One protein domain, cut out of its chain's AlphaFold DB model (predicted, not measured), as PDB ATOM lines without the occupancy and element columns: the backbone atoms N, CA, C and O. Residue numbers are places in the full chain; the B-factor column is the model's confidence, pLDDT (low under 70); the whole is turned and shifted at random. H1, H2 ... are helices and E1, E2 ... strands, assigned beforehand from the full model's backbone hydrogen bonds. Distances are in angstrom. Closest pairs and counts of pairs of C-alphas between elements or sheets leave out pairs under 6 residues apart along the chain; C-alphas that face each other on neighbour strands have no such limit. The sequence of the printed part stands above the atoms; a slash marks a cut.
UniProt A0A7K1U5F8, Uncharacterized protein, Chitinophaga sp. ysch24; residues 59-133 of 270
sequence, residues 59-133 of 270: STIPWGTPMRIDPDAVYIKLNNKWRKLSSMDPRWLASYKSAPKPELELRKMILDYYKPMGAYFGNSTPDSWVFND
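What this domain is: This is residues 59 to 133 of the 270 residues of an uncharacterized protein of Chitinophaga sp. ysch24 (UniProt A0A7K1U5F8). A long kinked helix, H3, passes one end of a small meander, E1 E2 E3, each strand the antiparallel neighbour of the one before; short H1 and H2 lead from sheet to H3, and residues 122 to 133 fold back. The 75 printed residues include three named strands, then three named helices: mixed, compact, radius of gyration of the C-alphas 12.0 A, spans 34 by 28 by 24 A.

How they stand to each other: Look first at the hairpin of E1, residues 67 to 69, and E2, residues 74 to 78: N 68 and O 75 are 2.9 A apart, within hydrogen-bond range. E2 and E3, residues 81 to 84, make another, with N 76 and O 83 at 2.9 A. H1, residues 85 to 88, is on the sheet, only just at its level, height 3.7 A. H2, residues 90 to 96, touches H3, residues 102 to 121, about perpendicular at 83 degrees, through 102 to 106 alone; their closest C-alphas, Tyr 96 and Pro 102, are 5.1 A apart. H1 and H2 only just touch, only at the corner, with 3 pairs of C-alphas within 8 A. H3 only grazes the sheet, with residues 103 to 111. O i to N i+4 pairs within range number 12 of 16 in H3 and 0 of 3 in H2, where 3 of 4 O i to N i+3 pairs are; H1 is too short.

Where its parts are: Find E1 from C-alpha 67 at (86.529, 115.713, 142.036); E2 spans 13.0 A. H3 runs 27.2 A to C-alpha 121 at (74.448, 118.973, 134.583), with a kink of 52 degrees near residue 115.

The domain as a whole: The printed part has no cut, its links between named elements are tight, and no printed residue is under 70.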
ATOM      1  N   SER A  59      78.459 105.416 147.263       95.12
ATOM      2  CA  SER A  59      78.086 106.123 148.481       95.12
ATOM      3  C   SER A  59      79.198 106.159 149.535       95.12
ATOM      4  O   SER A  59      78.962 106.637 150.637       95.12
ATOM      5  N   THR A  60      80.419 105.696 149.238       94.38
ATOM      6  CA  THR A  60      81.590 105.888 150.127       94.38
ATOM      7  C   THR A  60      82.114 107.328 150.115       94.38
ATOM      8  O   THR A  60      82.895 107.717 150.984       94.38
ATOM      9  N   ILE A  61      81.673 108.136 149.146       95.56
ATOM     10  CA  ILE A  61      82.060 109.536 148.982       95.56
ATOM     11  C   ILE A  61      80.805 110.409 149.123       95.56
ATOM     12  O   ILE A  61      79.801 110.139 148.454       95.56
ATOM     13  N   PRO A  62      80.826 111.461 149.965       95.81
ATOM     14  CA  PRO A  62      79.699 112.377 150.088       95.81
ATOM     15  C   PRO A  62      79.356 113.046 148.756       95.81
ATOM     16  O   PRO A  62      80.248 113.432 147.993       95.81
ATOM     17  N   TRP A  63      78.069 113.279 148.513       97.44
ATOM     18  CA  TRP A  63      77.621 114.055 147.360       97.44
ATOM     19  C   TRP A  63      78.226 115.466 147.320       97.44
ATOM     20  O   TRP A  63      78.333 116.164 148.338       97.44
ATOM     21  N   GLY A  64      78.599 115.907 146.121       96.81
ATOM     22  CA  GLY A  64      79.192 117.215 145.863       96.81
ATOM     23  C   GLY A  64      80.643 117.343 146.335       96.81
ATOM     24  O   GLY A  64      81.186 118.445 146.329       96.81
ATOM     25  N   THR A  65      81.287 116.252 146.767       97.75
ATOM     26  CA  THR A  65      82.722 116.273 147.091       97.75
ATOM     27  C   THR A  65      83.508 116.674 145.842       97.75
ATOM     28  O   THR A  65      83.299 116.039 144.809       97.75
ATOM     29  N   PRO A  66      84.411 117.672 145.882       98.12
ATOM     30  CA  PRO A  66      85.143 118.076 144.688       98.12
ATOM     31  C   PRO A  66      85.914 116.898 144.093       98.12
ATOM     32  O   PRO A  66      86.590 116.155 144.813       98.12
ATOM     33  N   MET A  67      85.821 116.743 142.778       97.88
ATOM     34  CA  MET A  67      86.529 115.713 142.036       97.88
ATOM     35  C   MET A  67      87.198 116.301 140.802       97.88
ATOM     36  O   MET A  67      86.888 117.405 140.365       97.88
ATOM     37  N   ARG A  68      88.127 115.549 140.230       96.69
ATOM     38  CA  ARG A  68      88.665 115.838 138.906       96.69
ATOM     39  C   ARG A  68      89.029 114.548 138.192       96.69
ATOM     40  O   ARG A  68      89.346 113.535 138.823       96.69
ATOM     41  N   ILE A  69      88.968 114.613 136.872       96.44
ATOM     42  CA  ILE A  69      89.348 113.536 135.971       96.44
ATOM     43  C   ILE A  69      90.667 113.939 135.314       96.44
ATOM     44  O   ILE A  69      90.671 114.727 134.370       96.44
ATOM     45  N   ASP A  70      91.776 113.397 135.811       95.62
ATOM     46  CA  ASP A  70      93.104 113.635 135.244       95.62
ATOM     47  C   ASP A  70      93.407 112.556 134.170       95.62
ATOM     48  O   ASP A  70      92.643 111.588 134.019       95.62
ATOM     49  N   PRO A  71      94.480 112.696 133.363       94.38
ATOM     50  CA  PRO A  71      94.832 111.699 132.348       94.38
ATOM     51  C   PRO A  71      95.151 110.310 132.917       94.38
ATOM     52  O   PRO A  71      94.980 109.314 132.216       94.38
ATOM     53  N   ASP A  72      95.618 110.239 134.164       95.12
ATOM     54  CA  ASP A  72      96.077 109.011 134.809       95.12
ATOM     55  C   ASP A  72      95.016 108.346 135.697       95.12
ATOM     56  O   ASP A  72      94.997 107.119 135.778       95.12
ATOM     57  N   ALA A  73      94.154 109.120 136.367       97.00
ATOM     58  CA  ALA A  73      93.200 108.592 137.345       97.00
ATOM     59  C   ALA A  73      92.043 109.560 137.664       97.00
ATOM     60  O   ALA A  73      92.001 110.714 137.233       97.00
ATOM     61  N   VAL A  74      91.102 109.075 138.478       97.94
ATOM     62  CA  VAL A  74      90.061 109.889 139.121       97.94
ATOM     63  C   VAL A  74      90.552 110.340 140.492       97.94
ATOM     64  O   VAL A  74      90.983 109.515 141.301       97.94
ATOM     65  N   TYR A  75      90.449 111.636 140.773       98.19
ATOM     66  CA  TYR A  75      90.872 112.224 142.041       98.19
ATOM     67  C   TYR A  75      89.695 112.845 142.785       98.19
ATOM     68  O   TYR A  75      88.868 113.536 142.195       98.19
ATOM     69  N   ILE A  76      89.665 112.643 144.100       98.12
ATOM     70  CA  ILE A  76      88.653 113.168 145.019       98.12
ATOM     71  C   ILE A  76      89.346 114.042 146.063       98.12
ATOM     72  O   ILE A  76      90.403 113.675 146.588       98.12
ATOM     73  N   LYS A  77      88.765 115.200 146.381       97.81
ATOM     74  CA  LYS A  77      89.272 116.100 147.419       97.81
ATOM     75  C   LYS A  77      88.545 115.848 148.739       97.81
ATOM     76  O   LYS A  77      87.430 116.318 148.935       97.81
ATOM     77  N   LEU A  78      89.205 115.173 149.677       92.50
ATOM     78  CA  LEU A  78      88.715 114.984 151.048       92.50
ATOM     79  C   LEU A  78      89.664 115.635 152.047       92.50
ATOM     80  O   LEU A  78      90.883 115.503 151.927       92.50
ATOM     81  N   ASN A  79      89.116 116.329 153.049       91.44
ATOM     82  CA  ASN A  79      89.897 117.035 154.075       91.44
ATOM     83  C   ASN A  79      90.989 117.931 153.456       91.44
ATOM     84  O   ASN A  79      92.149 117.896 153.864       91.44
ATOM     85  N   ASN A  80      90.620 118.674 152.406       93.19
ATOM     86  CA  ASN A  80      91.499 119.529 151.601       93.19
ATOM     87  C   ASN A  80      92.683 118.839 150.901       93.19
ATOM     88  O   ASN A  80      93.556 119.526 150.372       93.19
ATOM     89  N   LYS A  81      92.700 117.505 150.814       96.50
ATOM     90  CA  LYS A  81      93.742 116.736 150.124       96.50
ATOM     91  C   LYS A  81      93.156 115.971 148.943       96.50
ATOM     92  O   LYS A  81      92.149 115.284 149.084       96.50
ATOM     93  N   TRP A  82      93.817 116.071 147.793       97.88
ATOM     94  CA  TRP A  82      93.515 115.243 146.629       97.88
ATOM     95  C   TRP A  82      94.032 113.825 146.854       97.88
ATOM     96  O   TRP A  82      95.186 113.633 147.238       97.88
ATOM     97  N   ARG A  83      93.174 112.834 146.628       97.31
ATOM     98  CA  ARG A  83      93.509 111.410 146.708       97.31
ATOM     99  C   ARG A  83      92.964 110.698 145.481       97.31
ATOM    100  O   ARG A  83      91.909 111.078 144.979       97.31
ATOM    101  N   LYS A  84      93.663 109.661 145.019       97.12
ATOM    102  CA  LYS A  84      93.141 108.781 143.966       97.12
ATOM    103  C   LYS A  84      91.920 108.038 144.496       97.12
ATOM    104  O   LYS A  84      91.977 107.527 145.616       97.12
ATOM    105  N   LEU A  85      90.866 107.937 143.693       96.44
ATOM    106  CA  LEU A  85      89.639 107.217 144.043       96.44
ATOM    107  C   LEU A  85      89.943 105.784 144.516       96.44
ATOM    108  O   LEU A  85      89.519 105.370 145.593       96.44
ATOM    109  N   SER A  86      90.779 105.074 143.762       95.50
ATOM    110  CA  SER A  86      91.251 103.718 144.060       95.50
ATOM    111  C   SER A  86      91.998 103.579 145.391       95.50
ATOM    112  O   SER A  86      91.909 102.543 146.045       95.50
ATOM    113  N   SER A  87      92.718 104.619 145.822       94.75
ATOM    114  CA  SER A  87      93.469 104.608 147.085       94.75
ATOM    115  C   SER A  87      92.578 104.758 148.320       94.75
ATOM    116  O   SER A  87      93.030 104.525 149.438       94.75
ATOM    117  N   MET A  88      91.326 105.183 148.129       92.31
ATOM    118  CA  MET A  88      90.370 105.388 149.216       92.31
ATOM    119  C   MET A  88      89.633 104.103 149.583       92.31
ATOM    120  O   MET A  88      89.281 103.921 150.745       92.31
ATOM    121  N   ASP A  89      89.416 103.224 148.606       92.12
ATOM    122  CA  ASP A  89      88.794 101.921 148.811       92.12
ATOM    123  C   ASP A  89      89.280 100.927 147.738       92.12
ATOM    124  O   ASP A  89      89.053 101.158 146.544       92.12
ATOM    125  N   PRO A  90      89.912  99.798 148.116       91.19
ATOM    126  CA  PRO A  90      90.458  98.837 147.156       91.19
ATOM    127  C   PRO A  90      89.387  98.178 146.273       91.19
ATOM    128  O   PRO A  90      89.718  97.601 145.233       91.19
ATOM    129  N   ARG A  91      88.103  98.256 146.651       93.25
ATOM    130  CA  ARG A  91      86.992  97.719 145.856       93.25
ATOM    131  C   ARG A  91      86.823  98.433 144.520       93.25
ATOM    132  O   ARG A  91      86.381  97.793 143.571       93.25
ATOM    133  N   TRP A  92      87.250  99.692 144.398       93.94
ATOM    134  CA  TRP A  92      87.213 100.436 143.132       93.94
ATOM    135  C   TRP A  92      88.015  99.773 142.009       93.94
ATOM    136  O   TRP A  92      87.646  99.889 140.844       93.94
ATOM    137  N   LEU A  93      89.082  99.044 142.347       94.81
ATOM    138  CA  LEU A  93      89.896  98.315 141.373       94.81
ATOM    139  C   LEU A  93      89.580  96.819 141.322       94.81
ATOM    140  O   LEU A  93      90.203  96.104 140.540       94.81
ATOM    141  N   ALA A  94      88.632  96.318 142.123       92.25
ATOM    142  CA  ALA A  94      88.389  94.881 142.249       92.25
ATOM    143  C   ALA A  94      88.042  94.213 140.911       92.25
ATOM    144  O   ALA A  94      88.595  93.157 140.607       92.25
ATOM    145  N   SER A  95      87.213  94.864 140.093       90.12
ATOM    146  CA  SER A  95      86.812  94.378 138.764       90.12
ATOM    147  C   SER A  95      87.881  94.568 137.681       90.12
ATOM    148  O   SER A  95      87.729  94.044 136.583       90.12
ATOM    149  N   TYR A  96      88.962  95.299 137.974       93.12
ATOM    150  CA  TYR A  96      89.990  95.692 137.002       93.12
ATOM    151  C   TYR A  96      91.382  95.163 137.354       93.12
ATOM    152  O   TYR A  96      92.357  95.545 136.715       93.12
ATOM    153  N   LYS A  97      91.503  94.281 138.356       89.81
ATOM    154  CA  LYS A  97      92.801  93.783 138.849       89.81
ATOM    155  C   LYS A  97      93.673  93.148 137.762       89.81
ATOM    156  O   LYS A  97      94.891  93.232 137.850       89.81
ATOM    157  N   SER A  98      93.061  92.509 136.765       92.38
ATOM    158  CA  SER A  98      93.754  91.872 135.638       92.38
ATOM    159  C   SER A  98      93.972  92.802 134.440       92.38
ATOM    160  O   SER A  98      94.627  92.403 133.477       92.38
ATOM    161  N   ALA A  99      93.430  94.022 134.462       93.00
ATOM    162  CA  ALA A  99      93.600  94.965 133.368       93.00
ATOM    163  C   ALA A  99      95.052  95.485 133.334       93.00
ATOM    164  O   ALA A  99      95.608  95.797 134.386       93.00
ATOM    165  N   PRO A 100      95.660  95.681 132.149       92.69
ATOM    166  CA  PRO A 100      96.999  96.270 132.044       92.69
ATOM    167  C   PRO A 100      97.095  97.691 132.622       92.69
ATOM    168  O   PRO A 100      98.167  98.122 133.040       92.69
ATOM    169  N   LYS A 101      95.980  98.439 132.625       95.25
ATOM    170  CA  LYS A 101      95.883  99.813 133.146       95.25
ATOM    171  C   LYS A 101      94.603  99.998 133.988       95.25
ATOM    172  O   LYS A 101      93.672 100.658 133.526       95.25
ATOM    173  N   PRO A 102      94.540  99.449 135.218       95.69
ATOM    174  CA  PRO A 102      93.313  99.418 136.026       95.69
ATOM    175  C   PRO A 102      92.717 100.801 136.322       95.69
ATOM    176  O   PRO A 102      91.501 100.969 136.316       95.69
ATOM    177  N   GLU A 103      93.567 101.810 136.529       96.56
ATOM    178  CA  GLU A 103      93.131 103.192 136.784       96.56
ATOM    179  C   GLU A 103      92.431 103.826 135.577       96.56
ATOM    180  O   GLU A 103      91.474 104.583 135.737       96.56
ATOM    181  N   LEU A 104      92.865 103.489 134.356       96.56
ATOM    182  CA  LEU A 104      92.222 103.992 133.142       96.56
ATOM    183  C   LEU A 104      90.852 103.347 132.927       96.56
ATOM    184  O   LEU A 104      89.930 104.035 132.491       96.56
ATOM    185  N   GLU A 105      90.700 102.067 133.274       96.94
ATOM    186  CA  GLU A 105      89.403 101.381 133.232       96.94
ATOM    187  C   GLU A 105      88.434 101.943 134.280       96.94
ATOM    188  O   GLU A 105      87.283 102.237 133.959       96.94
ATOM    189  N   LEU A 106      88.908 102.200 135.505       96.62
ATOM    190  CA  LEU A 106      88.119 102.881 136.536       96.62
ATOM    191  C   LEU A 106      87.686 104.279 136.072       96.62
ATOM    192  O   LEU A 106      86.511 104.634 136.168       96.62
ATOM    193  N   ARG A 107      88.613 105.067 135.517       96.81
ATOM    194  CA  ARG A 107      88.316 106.389 134.946       96.81
ATOM    195  C   ARG A 107      87.259 106.307 133.849       96.81
ATOM    196  O   ARG A 107      86.336 107.120 133.836       96.81
ATOM    197  N   LYS A 108      87.387 105.341 132.936       95.94
ATOM    198  CA  LYS A 108      86.420 105.113 131.861       95.94
ATOM    199  C   LYS A 108      85.041 104.779 132.426       95.94
ATOM    200  O   LYS A 108      84.078 105.410 132.017       95.94
ATOM    201  N   MET A 109      84.956 103.884 133.410       95.50
ATOM    202  CA  MET A 109      83.690 103.534 134.063       95.50
ATOM    203  C   MET A 109      83.005 104.756 134.688       95.50
ATOM    204  O   MET A 109      81.815 104.961 134.465       95.50
ATOM    205  N   ILE A 110      83.751 105.604 135.406       96.56
ATOM    206  CA  ILE A 110      83.198 106.828 136.008       96.56
ATOM    207  C   ILE A 110      82.674 107.792 134.933       96.56
ATOM    208  O   ILE A 110      81.586 108.351 135.082       96.56
ATOM    209  N   LEU A 111      83.413 107.976 133.835       95.62
ATOM    210  CA  LEU A 111      82.976 108.820 132.719       95.62
ATOM    211  C   LEU A 111      81.756 108.243 131.990       95.62
ATOM    212  O   LEU A 111      80.831 108.991 131.680       95.62
ATOM    213  N   ASP A 112      81.732 106.934 131.744       94.94
ATOM    214  CA  ASP A 112      80.619 106.248 131.084       94.94
ATOM    215  C   ASP A 112      79.345 106.322 131.936       94.94
ATOM    216  O   ASP A 112      78.266 106.593 131.407       94.94
ATOM    217  N   TYR A 113      79.473 106.174 133.259       94.12
ATOM    218  CA  TYR A 113      78.366 106.347 134.200       94.12
ATOM    219  C   TYR A 113      77.870 107.800 134.253       94.12
ATOM    220  O   TYR A 113      76.669 108.050 134.333       94.12
ATOM    221  N   TYR A 114      78.775 108.780 134.159       95.50
ATOM    222  CA  TYR A 114      78.417 110.199 134.137       95.50
ATOM    223  C   TYR A 114      77.783 110.651 132.817       95.50
ATOM    224  O   TYR A 114      76.928 111.533 132.821       95.50
ATOM    225  N   LYS A 115      78.173 110.061 131.682       93.69
ATOM    226  CA  LYS A 115      77.750 110.458 130.330       93.69
ATOM    227  C   LYS A 115      76.244 110.747 130.174       93.69
ATOM    228  O   LYS A 115      75.935 111.813 129.638       93.69
ATOM    229  N   PRO A 116      75.305 109.886 130.622       90.44
ATOM    230  CA  PRO A 116      73.874 110.188 130.521       90.44
ATOM    231  C   PRO A 116      73.442 111.391 131.375       90.44
ATOM    232  O   PRO A 116      72.516 112.100 130.997       90.44
ATOM    233  N   MET A 117      74.122 111.659 132.493       91.88
ATOM    234  CA  MET A 117      73.827 112.782 133.390       91.88
ATOM    235  C   MET A 117      74.527 114.082 132.972       91.88
ATOM    236  O   MET A 117      74.042 115.169 133.277       91.88
ATOM    237  N   GLY A 118      75.650 114.004 132.255       88.69
ATOM    238  CA  GLY A 118      76.456 115.171 131.894       88.69
ATOM    239  C   GLY A 118      75.694 116.222 131.082       88.69
ATOM    240  O   GLY A 118      75.830 117.417 131.337       88.69
ATOM    241  N   ALA A 119      74.809 115.798 130.173       86.19
ATOM    242  CA  ALA A 119      73.928 116.712 129.436       86.19
ATOM    243  C   ALA A 119      72.988 117.500 130.372       86.19
ATOM    244  O   ALA A 119      72.713 118.690 130.163       86.19
ATOM    245  N   TYR A 120      72.530 116.850 131.440       90.00
ATOM    246  CA  TYR A 120      71.650 117.453 132.427       90.00
ATOM    247  C   TYR A 120      72.394 118.416 133.350       90.00
ATOM    248  O   TYR A 120      71.944 119.547 133.521       90.00
ATOM    249  N   PHE A 121      73.594 118.061 133.812       89.56
ATOM    250  CA  PHE A 121      74.448 118.973 134.583       89.56
ATOM    251  C   PHE A 121      75.051 120.110 133.744       89.56
ATOM    252  O   PHE A 121      75.340 121.177 134.273       89.56
ATOM    253  N   GLY A 122      75.149 119.942 132.421       87.88
ATOM    254  CA  GLY A 122      75.630 120.974 131.490       87.88
ATOM    255  C   GLY A 122      77.130 120.936 131.231       87.88
ATOM    256  O   GLY A 122      77.637 121.793 130.518       87.88
ATOM    257  N   ASN A 123      77.813 119.924 131.761       88.81
ATOM    258  CA  ASN A 123      79.243 119.706 131.609       88.81
ATOM    259  C   ASN A 123      79.485 118.265 131.158       88.81
ATOM    260  O   ASN A 123      78.874 117.336 131.684       88.81
ATOM    261  N   SER A 124      80.418 118.057 130.227       87.88
ATOM    262  CA  SER A 124      80.790 116.720 129.731       87.88
ATOM    263  C   SER A 124      81.664 115.923 130.705       87.88
ATOM    264  O   SER A 124      81.812 114.715 130.547       87.88
ATOM    265  N   THR A 125      82.234 116.587 131.714       91.50
ATOM    266  CA  THR A 125      83.078 115.991 132.757       91.50
ATOM    267  C   THR A 125      82.619 116.501 134.126       91.50
ATOM    268  O   THR A 125      82.365 117.701 134.244       91.50
ATOM    269  N   PRO A 126      82.508 115.635 135.149       94.50
ATOM    270  CA  PRO A 126      82.121 116.058 136.489       94.50
ATOM    271  C   PRO A 126      83.285 116.748 137.212       94.50
ATOM    272  O   PRO A 126      84.424 116.276 137.178       94.50
ATOM    273  N   ASP A 127      82.981 117.836 137.916       95.38
ATOM    274  CA  ASP A 127      83.883 118.563 138.826       95.38
ATOM    275  C   ASP A 127      83.581 118.280 140.312       95.38
ATOM    276  O   ASP A 127      84.315 118.679 141.222       95.38
ATOM    277  N   SER A 128      82.498 117.552 140.570       96.69
ATOM    278  CA  SER A 128      82.057 117.134 141.892       96.69
ATOM    279  C   SER A 128      81.431 115.737 141.854       96.69
ATOM    280  O   SER A 128      80.943 115.266 140.827       96.69
ATOM    281  N   TRP A 129      81.490 115.040 142.987       97.56
ATOM    282  CA  TRP A 129      80.996 113.679 143.137       97.56
ATOM    283  C   TRP A 129      79.466 113.653 143.165       97.56
ATOM    284  O   TRP A 129      78.854 113.895 144.204       97.56
ATOM    285  N   VAL A 130      78.854 113.335 142.028       96.88
ATOM    286  CA  VAL A 130      77.391 113.273 141.833       96.88
ATOM    287  C   VAL A 130      76.872 111.839 141.713       96.88
ATOM    288  O   VAL A 130      75.826 111.589 141.132       96.88
ATOM    289  N   PHE A 131      77.634 110.865 142.212       96.38
ATOM    290  CA  PHE A 131      77.325 109.442 142.030       96.38
ATOM    291  C   PHE A 131      76.767 108.771 143.284       96.38
ATOM    292  O   PHE A 131      76.416 107.601 143.239       96.38
ATOM    293  N   ASN A 132      76.717 109.483 144.411       96.56
ATOM    294  CA  ASN A 132      76.236 108.927 145.671       96.56
ATOM    295  C   ASN A 132      74.765 108.499 145.536       96.56
ATOM    296  O   ASN A 132      73.920 109.310 145.161       96.56
ATOM    297  N   ASP A 133      74.468 107.242 145.869       94.56
ATOM    298  CA  ASP A 133      73.156 106.612 145.667       94.56
ATOM    299  C   ASP A 133      72.034 107.278 146.486       94.56
ATOM    300  O   ASP A 133      70.852 107.080 146.205       94.56
TER     301      ASP A 133